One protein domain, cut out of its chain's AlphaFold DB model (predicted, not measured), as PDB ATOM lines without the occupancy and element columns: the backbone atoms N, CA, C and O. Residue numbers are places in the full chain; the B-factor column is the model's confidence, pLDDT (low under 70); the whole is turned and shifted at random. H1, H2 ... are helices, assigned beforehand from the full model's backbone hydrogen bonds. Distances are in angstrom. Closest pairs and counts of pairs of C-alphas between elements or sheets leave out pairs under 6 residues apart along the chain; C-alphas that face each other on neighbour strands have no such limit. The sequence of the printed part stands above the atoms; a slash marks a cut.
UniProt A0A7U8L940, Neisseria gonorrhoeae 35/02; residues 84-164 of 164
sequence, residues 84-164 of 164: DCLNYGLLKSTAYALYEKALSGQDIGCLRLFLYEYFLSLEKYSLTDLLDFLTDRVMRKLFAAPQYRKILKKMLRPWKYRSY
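This is residues 84 to 164 of the 164 residues of a protein of Neisseria gonorrhoeae 35/02 (UniProt A0A7U8L940). Two nearly aligned layers of helices make this domain: the hairpin of H1 and H2, and over it a U in which H3 runs out, short H4 crosses and H5 runs back. The U is shifted along the hairpin toward the end where H1 begins and H2 ends, with H4 packing on H1 and H5 on H2, while tiny H6 follows the end of H5. There are 81 residues printed, with six named helices, H1 to H6 in order along the chain, and no named strand; the class is all helix. The whole is compact, with a radius of gyration of the C-alphas of 12.2 A and spans of 35 by 29 by 25 A.

Begin with the longest helix, H2, residues 105 to 121: find C-alpha 105 at (137.981, 219.826, 113.612), from where it runs 24.6 A to C-alpha 121 at (159.515, 217.490, 101.936). Before it comes H1, residues 88 to 100, 18.5 A long, beginning at C-alpha 88 at (161.163, 226.557, 107.191). Further on are H5, residues 145 to 156, 16.6 A long, and H3, residues 127 to 135, 12.6 A long. H4 is residues 137 to 142, 8.6 A, and H6 is residues 158 to 161, 5.5 A, ending at C-alpha 161 at (164.204, 211.247, 104.417).

Look first at H2, which touches H1 with residues 115 to 119 alone; the closest C-alphas, of Ala 95 and Leu 115, are 7.1 A apart. The two form a helical hairpin, at a shallow tilt of 5 degrees, opposite ways. H2 touches H5 with residues 116 to 120 alone, closest at the C-alphas of Leu 120 and Ile 151, 6.3 A, at a shallow tilt of 19 degrees, the same way. H5 and H3 only just touch, with 3 pairs of C-alphas within 8 A, through residues 152 to 156 of H5 alone; the closest C-alphas are those of Leu 130 and Met 155, 6.4 A, and the tilt is shallow at 19 degrees, opposite ways. H1 touches H4 with residues 95 to 99 alone, closest at the C-alphas of Tyr 96 and Val 138, 7.3 A, about perpendicular at 73 degrees. H6 is close to H5 but not clearly touching, with the C-alphas of Lys 154 and Tyr 161 at 6.2 A. H1 and H5 are apart. In H1 to H5 every O i to N i+4 pair is within hydrogen-bond range; H6 is too short for such a pair, and its one O i to N i+3 pair is within range.

The two C-alphas farthest apart, of Ser 104 and Trp 159, stand at 35.4 A. The printed part has no cut, and the five links between the helices are tight. It ends at Tyr 164, the chain's last residue. In the B-factor column you will find a mean pLDDT of 82.9 for the printed part of this model, with residues 84 to 85, 102 to 107 and 162 to 164 under 70.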
ATOM      1  N   ASP A  84     158.777 232.147  96.142       53.19
ATOM      2  CA  ASP A  84     160.084 231.802  96.665       53.19
ATOM      3  C   ASP A  84     160.100 230.408  97.293       53.19
ATOM      4  O   ASP A  84     159.119 229.903  97.846       53.19
ATOM      5  N   CYS A  85     161.261 229.773  97.165       61.69
ATOM      6  CA  CYS A  85     161.536 228.403  97.560       61.69
ATOM      7  C   CYS A  85     160.937 228.029  98.929       61.69
ATOM      8  O   CYS A  85     161.122 228.719  99.935       61.69
ATOM      9  N   LEU A  86     160.249 226.881  98.965       73.25
ATOM     10  CA  LEU A  86     159.770 226.244 100.192       73.25
ATOM     11  C   LEU A  86     160.898 226.207 101.231       73.25
ATOM     12  O   LEU A  86     161.904 225.522 101.048       73.25
ATOM     13  N   ASN A  87     160.710 226.930 102.330       84.38
ATOM     14  CA  ASN A  87     161.654 226.980 103.436       84.38
ATOM     15  C   ASN A  87     160.918 226.911 104.777       84.38
ATOM     16  O   ASN A  87     159.688 227.003 104.851       84.38
ATOM     17  N   TYR A  88     161.690 226.717 105.842       89.00
ATOM     18  CA  TYR A  88     161.163 226.557 107.191       89.00
ATOM     19  C   TYR A  88     160.331 227.762 107.653       89.00
ATOM     20  O   TYR A  88     159.214 227.572 108.131       89.00
ATOM     21  N   GLY A  89     160.831 228.987 107.460       88.25
ATOM     22  CA  GLY A  89     160.158 230.209 107.906       88.25
ATOM     23  C   GLY A  89     158.781 230.387 107.270       88.25
ATOM     24  O   GLY A  89     157.811 230.687 107.965       88.25
ATOM     25  N   LEU A  90     158.670 230.106 105.970       83.12
ATOM     26  CA  LEU A  90     157.402 230.139 105.248       83.12
ATOM     27  C   LEU A  90     156.411 229.077 105.750       83.12
ATOM     28  O   LEU A  90     155.227 229.364 105.936       83.12
ATOM     29  N   LEU A  91     156.870 227.843 105.985       86.31
ATOM     30  CA  LEU A  91     156.002 226.797 106.536       86.31
ATOM     31  C   LEU A  91     155.539 227.133 107.950       86.31
ATOM     32  O   LEU A  91     154.381 226.888 108.287       86.31
ATOM     33  N   LYS A  92     156.424 227.722 108.757       89.62
ATOM     34  CA  LYS A  92     156.109 228.171 110.109       89.62
ATOM     35  C   LYS A  92     155.041 229.263 110.093       89.62
ATOM     36  O   LYS A  92     154.016 229.097 110.748       89.62
ATOM     37  N   SER A  93     155.227 230.335 109.322       85.94
ATOM     38  CA  SER A  93     154.247 231.429 109.246       85.94
ATOM     39  C   SER A  93     152.890 230.946 108.726       85.94
ATOM     40  O   SER A  93     151.852 231.284 109.293       85.94
ATOM     41  N   THR A  94     152.894 230.064 107.722       81.19
ATOM     42  CA  THR A  94     151.688 229.399 107.203       81.19
ATOM     43  C   THR A  94     150.983 228.595 108.298       81.19
ATOM     44  O   THR A  94     149.771 228.697 108.471       81.19
ATOM     45  N   ALA A  95     151.733 227.799 109.060       85.06
ATOM     46  CA  ALA A  95     151.193 226.986 110.141       85.06
ATOM     47  C   ALA A  95     150.578 227.837 111.267       85.06
ATOM     48  O   ALA A  95     149.528 227.474 111.795       85.06
ATOM     49  N   TYR A  96     151.179 228.987 111.585       86.25
ATOM     50  CA  TYR A  96     150.633 229.956 112.538       86.25
ATOM     51  C   TYR A  96     149.335 230.597 112.042       86.25
ATOM     52  O   TYR A  96     148.323 230.536 112.737       86.25
ATOM     53  N   ALA A  97     149.330 231.123 110.814       80.44
ATOM     54  CA  ALA A  97     148.141 231.734 110.222       80.44
ATOM     55  C   ALA A  97     146.952 230.755 110.167       80.44
ATOM     56  O   ALA A  97     145.797 231.141 110.340       80.44
ATOM     57  N   LEU A  98     147.229 229.467 109.946       76.44
ATOM     58  CA  LEU A  98     146.212 228.417 109.977       76.44
ATOM     59  C   LEU A  98     145.741 228.086 111.397       76.44
ATOM     60  O   LEU A  98     144.551 227.849 111.593       76.44
ATOM     61  N   TYR A  99     146.648 228.071 112.378       78.62
ATOM     62  CA  TYR A  99     146.304 227.832 113.779       78.62
ATOM     63  C   TYR A  99     145.366 228.918 114.332       78.62
ATOM     64  O   TYR A  99     144.436 228.608 115.073       78.62
ATOM     65  N   GLU A 100     145.564 230.173 113.926       79.31
ATOM     66  CA  GLU A 100     144.749 231.316 114.356       79.31
ATOM     67  C   GLU A 100     143.342 231.340 113.743       79.31
ATOM     68  O   GLU A 100     142.406 231.830 114.370       79.31
ATOM     69  N   LYS A 101     143.148 230.761 112.550       74.94
ATOM     70  CA  LYS A 101     141.860 230.769 111.829       74.94
ATOM     71  C   LYS A 101     140.744 229.918 112.468       74.94
ATOM     72  O   LYS A 101     139.672 229.837 111.880       74.94
ATOM     73  N   ALA A 102     140.968 229.299 113.636       65.00
ATOM     74  CA  ALA A 102     139.969 228.536 114.407       65.00
ATOM     75  C   ALA A 102     139.121 227.571 113.548       65.00
ATOM     76  O   ALA A 102     137.893 227.539 113.621       65.00
ATOM     77  N   LEU A 103     139.794 226.808 112.684       66.94
ATOM     78  CA  LEU A 103     139.154 225.950 111.688       66.94
ATOM     79  C   LEU A 103     138.351 224.805 112.328       66.94
ATOM     80  O   LEU A 103     138.596 224.407 113.468       66.94
ATOM     81  N   SER A 104     137.398 224.242 111.581       66.50
ATOM     82  CA  SER A 104     136.628 223.083 112.047       66.50
ATOM     83  C   SER A 104     137.550 221.883 112.330       66.50
ATOM     84  O   SER A 104     138.623 221.749 111.738       66.50
ATOM     85  N   GLY A 105     137.142 220.969 113.219       67.25
ATOM     86  CA  GLY A 105     137.981 219.826 113.612       67.25
ATOM     87  C   GLY A 105     138.432 218.937 112.439       67.25
ATOM     88  O   GLY A 105     139.554 218.426 112.450       67.25
ATOM     89  N   GLN A 106     137.597 218.790 111.404       66.94
ATOM     90  CA  GLN A 106     137.932 218.030 110.193       66.94
ATOM     91  C   GLN A 106     138.953 218.776 109.317       66.94
ATOM     92  O   GLN A 106     139.928 218.171 108.863       66.94
ATOM     93  N   ASP A 107     138.785 220.089 109.150       69.25
ATOM     94  CA  ASP A 107     139.692 220.928 108.358       69.25
ATOM     95  C   ASP A 107     141.083 221.011 109.001       69.25
ATOM     96  O   ASP A 107     142.100 220.887 108.312       69.25
ATOM     97  N   ILE A 108     141.144 221.105 110.336       71.25
ATOM     98  CA  ILE A 108     142.399 221.041 111.102       71.25
ATOM     99  C   ILE A 108     143.127 219.715 110.843       71.25
ATOM    100  O   ILE A 108     144.346 219.702 110.665       71.25
ATOM    101  N   GLY A 109     142.403 218.591 110.798       75.44
ATOM    102  CA  GLY A 109     142.984 217.271 110.546       75.44
ATOM    103  C   GLY A 109     143.676 217.178 109.183       75.44
ATOM    104  O   GLY A 109     144.834 216.750 109.104       75.44
ATOM    105  N   CYS A 110     142.997 217.625 108.125       72.81
ATOM    106  CA  CYS A 110     143.540 217.662 106.766       72.81
ATOM    107  C   CYS A 110     144.741 218.607 106.651       72.81
ATOM    108  O   CYS A 110     145.771 218.230 106.090       72.81
ATOM    109  N   LEU A 111     144.659 219.803 107.235       73.94
ATOM    110  CA  LEU A 111     145.749 220.778 107.190       73.94
ATOM    111  C   LEU A 111     146.968 220.336 107.991       73.94
ATOM    112  O   LEU A 111     148.097 220.531 107.550       73.94
ATOM    113  N   ARG A 112     146.765 219.676 109.133       82.38
ATOM    114  CA  ARG A 112     147.857 219.083 109.908       82.38
ATOM    115  C   ARG A 112     148.603 218.026 109.103       82.38
ATOM    116  O   ARG A 112     149.830 217.981 109.157       82.38
ATOM    117  N   LEU A 113     147.882 217.161 108.384       82.56
ATOM    118  CA  LEU A 113     148.496 216.179 107.485       82.56
ATOM    119  C   LEU A 113     149.270 216.876 106.368       82.56
ATOM    120  O   LEU A 113     150.421 216.530 106.124       82.56
ATOM    121  N   PHE A 114     148.666 217.893 105.757       79.69
ATOM    122  CA  PHE A 114     149.290 218.679 104.703       79.69
ATOM    123  C   PHE A 114     150.602 219.314 105.179       79.69
ATOM    124  O   PHE A 114     151.660 219.000 104.641       79.69
ATOM    125  N   LEU A 115     150.569 220.123 106.243       84.69
ATOM    126  CA  LEU A 115     151.757 220.759 106.821       84.69
ATOM    127  C   LEU A 115     152.831 219.732 107.191       84.69
ATOM    128  O   LEU A 115     154.008 219.944 106.913       84.69
ATOM    129  N   TYR A 116     152.437 218.598 107.773       88.94
ATOM    130  CA  TYR A 116     153.365 217.531 108.135       88.94
ATOM    131  C   TYR A 116     154.127 216.979 106.920       88.94
ATOM    132  O   TYR A 116     155.351 216.866 106.980       88.94
ATOM    133  N   GLU A 117     153.444 216.694 105.808       85.12
ATOM    134  CA  GLU A 117     154.098 216.254 104.566       85.12
ATOM    135  C   GLU A 117     155.066 217.320 104.022       85.12
ATOM    136  O   GLU A 117     156.138 216.988 103.508       85.12
ATOM    137  N   TYR A 118     154.755 218.608 104.202       82.88
ATOM    138  CA  TYR A 118     155.640 219.703 103.795       82.88
ATOM    139  C   TYR A 118     156.907 219.808 104.625       82.88
ATOM    140  O   TYR A 118     157.997 219.900 104.056       82.88
ATOM    141  N   PHE A 119     156.797 219.716 105.949       88.94
ATOM    142  CA  PHE A 119     157.979 219.622 106.800       88.94
ATOM    143  C   PHE A 119     158.834 218.396 106.413       88.94
ATOM    144  O   PHE A 119     160.063 218.446 106.416       88.94
ATOM    145  N   LEU A 120     158.240 217.281 105.992       87.88
ATOM    146  CA  LEU A 120     159.044 216.149 105.513       87.88
ATOM    147  C   LEU A 120     159.691 216.374 104.141       87.88
ATOM    148  O   LEU A 120     160.764 215.819 103.886       87.88
ATOM    149  N   SER A 121     159.073 217.202 103.302       80.38
ATOM    150  CA  SER A 121     159.515 217.490 101.936       80.38
ATOM    151  C   SER A 121     160.587 218.578 101.845       80.38
ATOM    152  O   SER A 121     161.241 218.671 100.810       80.38
ATOM    153  N   LEU A 122     160.803 219.380 102.897       83.50
ATOM    154  CA  LEU A 122     161.879 220.375 102.908       83.50
ATOM    155  C   LEU A 122     163.252 219.718 102.683       83.50
ATOM    156  O   LEU A 122     163.615 218.723 103.327       83.50
ATOM    157  N   GLU A 123     164.021 220.297 101.761       79.06
ATOM    158  CA  GLU A 123     165.343 219.791 101.385       79.06
ATOM    159  C   GLU A 123     166.373 219.994 102.494       79.06
ATOM    160  O   GLU A 123     167.186 219.106 102.768       79.06
ATOM    161  N   LYS A 124     166.336 221.168 103.133       82.56
ATOM    162  CA  LYS A 124     167.334 221.616 104.100       82.56
ATOM    163  C   LYS A 124     166.665 222.199 105.337       82.56
ATOM    164  O   LYS A 124     165.621 222.836 105.254       82.56
ATOM    165  N   TYR A 125     167.334 221.981 106.460       89.06
ATOM    166  CA  TYR A 125     167.050 222.586 107.750       89.06
ATOM    167  C   TYR A 125     168.357 223.103 108.328       89.06
ATOM    168  O   TYR A 125     169.382 222.423 108.240       89.06
ATOM    169  N   SER A 126     168.317 224.290 108.911       89.81
ATOM    170  CA  SER A 126     169.412 224.829 109.708       89.81
ATOM    171  C   SER A 126     169.300 224.375 111.171       89.81
ATOM    172  O   SER A 126     168.256 223.899 111.625       89.81
ATOM    173  N   LEU A 127     170.382 224.532 111.938       90.06
ATOM    174  CA  LEU A 127     170.353 224.286 113.386       90.06
ATOM    175  C   LEU A 127     169.432 225.273 114.114       90.06
ATOM    176  O   LEU A 127     168.804 224.905 115.106       90.06
ATOM    177  N   THR A 128     169.315 226.502 113.607       92.12
ATOM    178  CA  THR A 128     168.395 227.507 114.144       92.12
ATOM    179  C   THR A 128     166.942 227.089 113.948       92.12
ATOM    180  O   THR A 128     166.174 227.181 114.899       92.12
ATOM    181  N   ASP A 129     166.587 226.519 112.789       94.19
ATOM    182  CA  ASP A 129     165.231 226.000 112.541       94.19
ATOM    183  C   ASP A 129     164.871 224.885 113.529       94.19
ATOM    184  O   ASP A 129     163.748 224.809 114.019       94.19
ATOM    185  N   LEU A 130     165.830 224.002 113.838       94.25
ATOM    186  CA  LEU A 130     165.628 222.915 114.795       94.25
ATOM    187  C   LEU A 130     165.355 223.442 116.210       94.25
ATOM    188  O   LEU A 130     164.435 222.957 116.870       94.25
ATOM    189  N   LEU A 131     166.159 224.397 116.683       94.38
ATOM    190  CA  LEU A 131     165.988 224.999 118.009       94.38
ATOM    191  C   LEU A 131     164.668 225.766 118.107       94.38
ATOM    192  O   LEU A 131     163.939 225.622 119.092       94.38
ATOM    193  N   ASP A 132     164.333 226.517 117.062       95.31
ATOM    194  CA  ASP A 132     163.066 227.225 116.957       95.31
ATOM    195  C   ASP A 132     161.891 226.235 117.012       95.31
ATOM    196  O   ASP A 132     161.053 226.316 117.907       95.31
ATOM    197  N   PHE A 133     161.902 225.185 116.182       95.50
ATOM    198  CA  PHE A 133     160.854 224.160 116.179       95.50
ATOM    199  C   PHE A 133     160.714 223.424 117.522       95.50
ATOM    200  O   PHE A 133     159.603 223.077 117.917       95.50
ATOM    201  N   LEU A 134     161.821 223.176 118.234       94.94
ATOM    202  CA  LEU A 134     161.816 222.510 119.543       94.94
ATOM    203  C   LEU A 134     161.186 223.356 120.653       94.94
ATOM    204  O   LEU A 134     160.552 222.802 121.557       94.94
ATOM    205  N   THR A 135     161.403 224.670 120.612       94.56
ATOM    206  CA  THR A 135     160.928 225.610 121.638       94.56
ATOM    207  C   THR A 135     159.526 226.148 121.338       94.56
ATOM    208  O   THR A 135     158.832 226.618 122.245       94.56
ATOM    209  N   ASP A 136     159.062 225.999 120.099       94.25
ATOM    210  CA  ASP A 136     157.765 226.468 119.633       94.25
ATOM    211  C   ASP A 136     156.579 225.643 120.180       94.25
ATOM    212  O   ASP A 136     156.326 224.483 119.828       94.25
ATOM    213  N   ARG A 137     155.785 226.282 121.048       90.94
ATOM    214  CA  ARG A 137     154.590 225.677 121.659       90.94
ATOM    215  C   ARG A 137     153.448 225.471 120.665       90.94
ATOM    216  O   ARG A 137     152.668 224.536 120.860       90.94
ATOM    217  N   VAL A 138     153.322 226.321 119.649       89.25
ATOM    218  CA  VAL A 138     152.272 226.211 118.627       89.25
ATOM    219  C   VAL A 138     152.550 224.986 117.769       89.25
ATOM    220  O   VAL A 138     151.676 224.132 117.653       89.25
ATOM    221  N   MET A 139     153.786 224.808 117.289       91.00
ATOM    222  CA  MET A 139     154.185 223.614 116.528       91.00
ATOM    223  C   MET A 139     153.942 222.324 117.315       91.00
ATOM    224  O   MET A 139     153.431 221.338 116.776       91.00
ATOM    225  N   ARG A 140     154.243 222.334 118.618       89.75
ATOM    226  CA  ARG A 140     154.024 221.177 119.494       89.75
ATOM    227  C   ARG A 140     152.547 220.825 119.691       89.75
ATOM    228  O   ARG A 140     152.239 219.651 119.881       89.75
ATOM    229  N   LYS A 141     151.647 221.814 119.663       88.06
ATOM    230  CA  LYS A 141     150.190 221.603 119.733       88.06
ATOM    231  C   LYS A 141     149.588 221.231 118.380       88.06
ATOM    232  O   LYS A 141     148.625 220.471 118.333       88.06
ATOM    233  N   LEU A 142     150.142 221.771 117.299       86.50
ATOM    234  CA  LEU A 142     149.623 221.600 115.949       86.50
ATOM    235  C   LEU A 142     149.765 220.154 115.461       86.50
ATOM    236  O   LEU A 142     148.841 219.608 114.862       86.50
ATOM    237  N   PHE A 143     150.905 219.515 115.730       89.62
ATOM    238  CA  PHE A 143     151.191 218.161 115.258       89.62
ATOM    239  C   PHE A 143     150.869 217.087 116.297       89.62
ATOM    240  O   PHE A 143     151.123 217.243 117.489       89.62
ATOM    241  N   ALA A 144     150.394 215.924 115.835       89.94
ATOM    242  CA  ALA A 144     150.326 214.753 116.703       89.94
ATOM    243  C   ALA A 144     151.741 214.352 117.158       89.94
ATOM    244  O   ALA A 144     152.698 214.456 116.388       89.94
ATOM    245  N   ALA A 145     151.877 213.790 118.362       91.81
ATOM    246  CA  ALA A 145     153.158 213.297 118.879       91.81
ATOM    247  C   ALA A 145     153.988 212.450 117.878       91.81
ATOM    248  O   ALA A 145     155.192 212.703 117.759       91.81
ATOM    249  N   PRO A 146     153.416 211.484 117.119       92.69
ATOM    250  CA  PRO A 146     154.181 210.747 116.108       92.69
ATOM    251  C   PRO A 146     154.667 211.630 114.948       92.69
ATOM    252  O   PRO A 146     155.804 211.464 114.502       92.69
ATOM    253  N   GLN A 147     153.850 212.584 114.489       92.88
ATOM    254  CA  GLN A 147     154.211 213.522 113.422       92.88
ATOM    255  C   GLN A 147     155.345 214.443 113.872       92.88
ATOM    256  O   GLN A 147     156.382 214.502 113.216       92.88
ATOM    257  N   TYR A 148     155.193 215.069 115.042       94.25
ATOM    258  CA  TYR A 148     156.183 215.971 115.630       94.25
ATOM    259  C   TYR A 148     157.554 215.294 115.777       94.25
ATOM    260  O   TYR A 148     158.575 215.808 115.321       94.25
ATOM    261  N   ARG A 149     157.587 214.071 116.329       93.94
ATOM    262  CA  ARG A 149     158.825 213.280 116.459       93.94
ATOM    263  C   ARG A 149     159.458 212.956 115.107       93.94
ATOM    264  O   ARG A 149     160.681 212.887 115.009       93.94
ATOM    265  N   LYS A 150     158.652 212.700 114.075       93.56
ATOM    266  CA  LYS A 150     159.159 212.370 112.739       93.56
ATOM    267  C   LYS A 150     159.704 213.604 112.015       93.56
ATOM    268  O   LYS A 150     160.747 213.475 111.382       93.56
ATOM    269  N   ILE A 151     159.090 214.777 112.197       94.06
ATOM    270  CA  ILE A 151     159.643 216.064 111.745       94.06
ATOM    271  C   ILE A 151     160.996 216.319 112.419       94.06
ATOM    272  O   ILE A 151     161.987 216.514 111.726       94.06
ATOM    273  N   LEU A 152     161.098 216.175 113.746       94.12
ATOM    274  CA  LEU A 152     162.379 216.329 114.453       94.12
ATOM    275  C   LEU A 152     163.471 215.393 113.921       94.12
ATOM    276  O   LEU A 152     164.601 215.810 113.672       94.12
ATOM    277  N   LYS A 153     163.137 214.116 113.701       92.75
ATOM    278  CA  LYS A 153     164.078 213.154 113.107       92.75
ATOM    279  C   LYS A 153     164.499 213.559 111.694       92.75
ATOM    280  O   LYS A 153     165.660 213.353 111.348       92.75
ATOM    281  N   LYS A 154     163.586 214.120 110.891       91.62
ATOM    282  CA  LYS A 154     163.886 214.668 109.561       91.62
ATOM    283  C   LYS A 154     164.857 215.843 109.656       91.62
ATOM    284  O   LYS A 154     165.837 215.837 108.922       91.62
ATOM    285  N   MET A 155     164.624 216.791 110.560       92.56
ATOM    286  CA  MET A 155     165.490 217.961 110.742       92.56
ATOM    287  C   MET A 155     166.904 217.562 111.187       92.56
ATOM    288  O   MET A 155     167.883 218.092 110.677       92.56
ATOM    289  N   LEU A 156     167.022 216.567 112.076       90.19
ATOM    290  CA  LEU A 156     168.310 216.042 112.549       90.19
ATOM    291  C   LEU A 156     169.048 215.179 111.516       90.19
ATOM    292  O   LEU A 156     170.273 215.090 111.540       90.19
ATOM    293  N   ARG A 157     168.312 214.455 110.665       87.50
ATOM    294  CA  ARG A 157     168.871 213.492 109.701       87.50
ATOM    295  C   ARG A 157     168.212 213.644 108.328       87.50
ATOM    296  O   ARG A 157     167.556 212.703 107.868       87.50
ATOM    297  N   PRO A 158     168.378 214.790 107.644       81.38
ATOM    298  CA  PRO A 158     167.648 215.092 106.413       81.38
ATOM    299  C   PRO A 158     167.899 214.076 105.291       81.38
ATOM    300  O   PRO A 158     166.977 213.786 104.526       81.38
ATOM    301  N   TRP A 159     169.091 213.465 105.248       76.75
ATOM    302  CA  TRP A 159     169.478 212.445 104.263       76.75
ATOM    303  C   TRP A 159     168.657 211.152 104.342       76.75
ATOM    304  O   TRP A 159     168.416 210.524 103.316       76.75
ATOM    305  N   LYS A 160     168.183 210.761 105.535       78.75
ATOM    306  CA  LYS A 160     167.368 209.546 105.730       78.75
ATOM    307  C   LYS A 160     165.973 209.669 105.108       78.75
ATOM    308  O   LYS A 160     165.312 208.671 104.846       78.75
ATOM    309  N   TYR A 161     165.533 210.898 104.896       71.50
ATOM    310  CA  TYR A 161     164.204 211.247 104.417       71.50
ATOM    311  C   TYR A 161     164.307 212.048 103.119       71.50
ATOM    312  O   TYR A 161     163.526 212.977 102.907       71.50
ATOM    313  N   ARG A 162     165.321 211.772 102.286       57.16
ATOM    314  CA  ARG A 162     165.336 212.307 100.924       57.16
ATOM    315  C   ARG A 162     164.043 211.864 100.252       57.16
ATOM    316  O   ARG A 162     163.783 210.668 100.140       57.16
ATOM    317  N   SER A 163     163.225 212.841  99.874       52.94
ATOM    318  CA  SER A 163     162.148 212.589  98.934       52.94
ATOM    319  C   SER A 163     162.841 212.336  97.603       52.94
ATOM    320  O   SER A 163     163.549 213.205  97.102       52.94
ATOM    321  N   TYR A 164     162.762 211.095  97.141       43.00
ATOM    322  CA  TYR A 164     163.276 210.679  95.845       43.00
ATOM    323  C   TYR A 164     162.503 211.332  94.705       43.00
ATOM    324  O   TYR A 164     161.266 211.478  94.848       43.00
TER     325      TYR A 164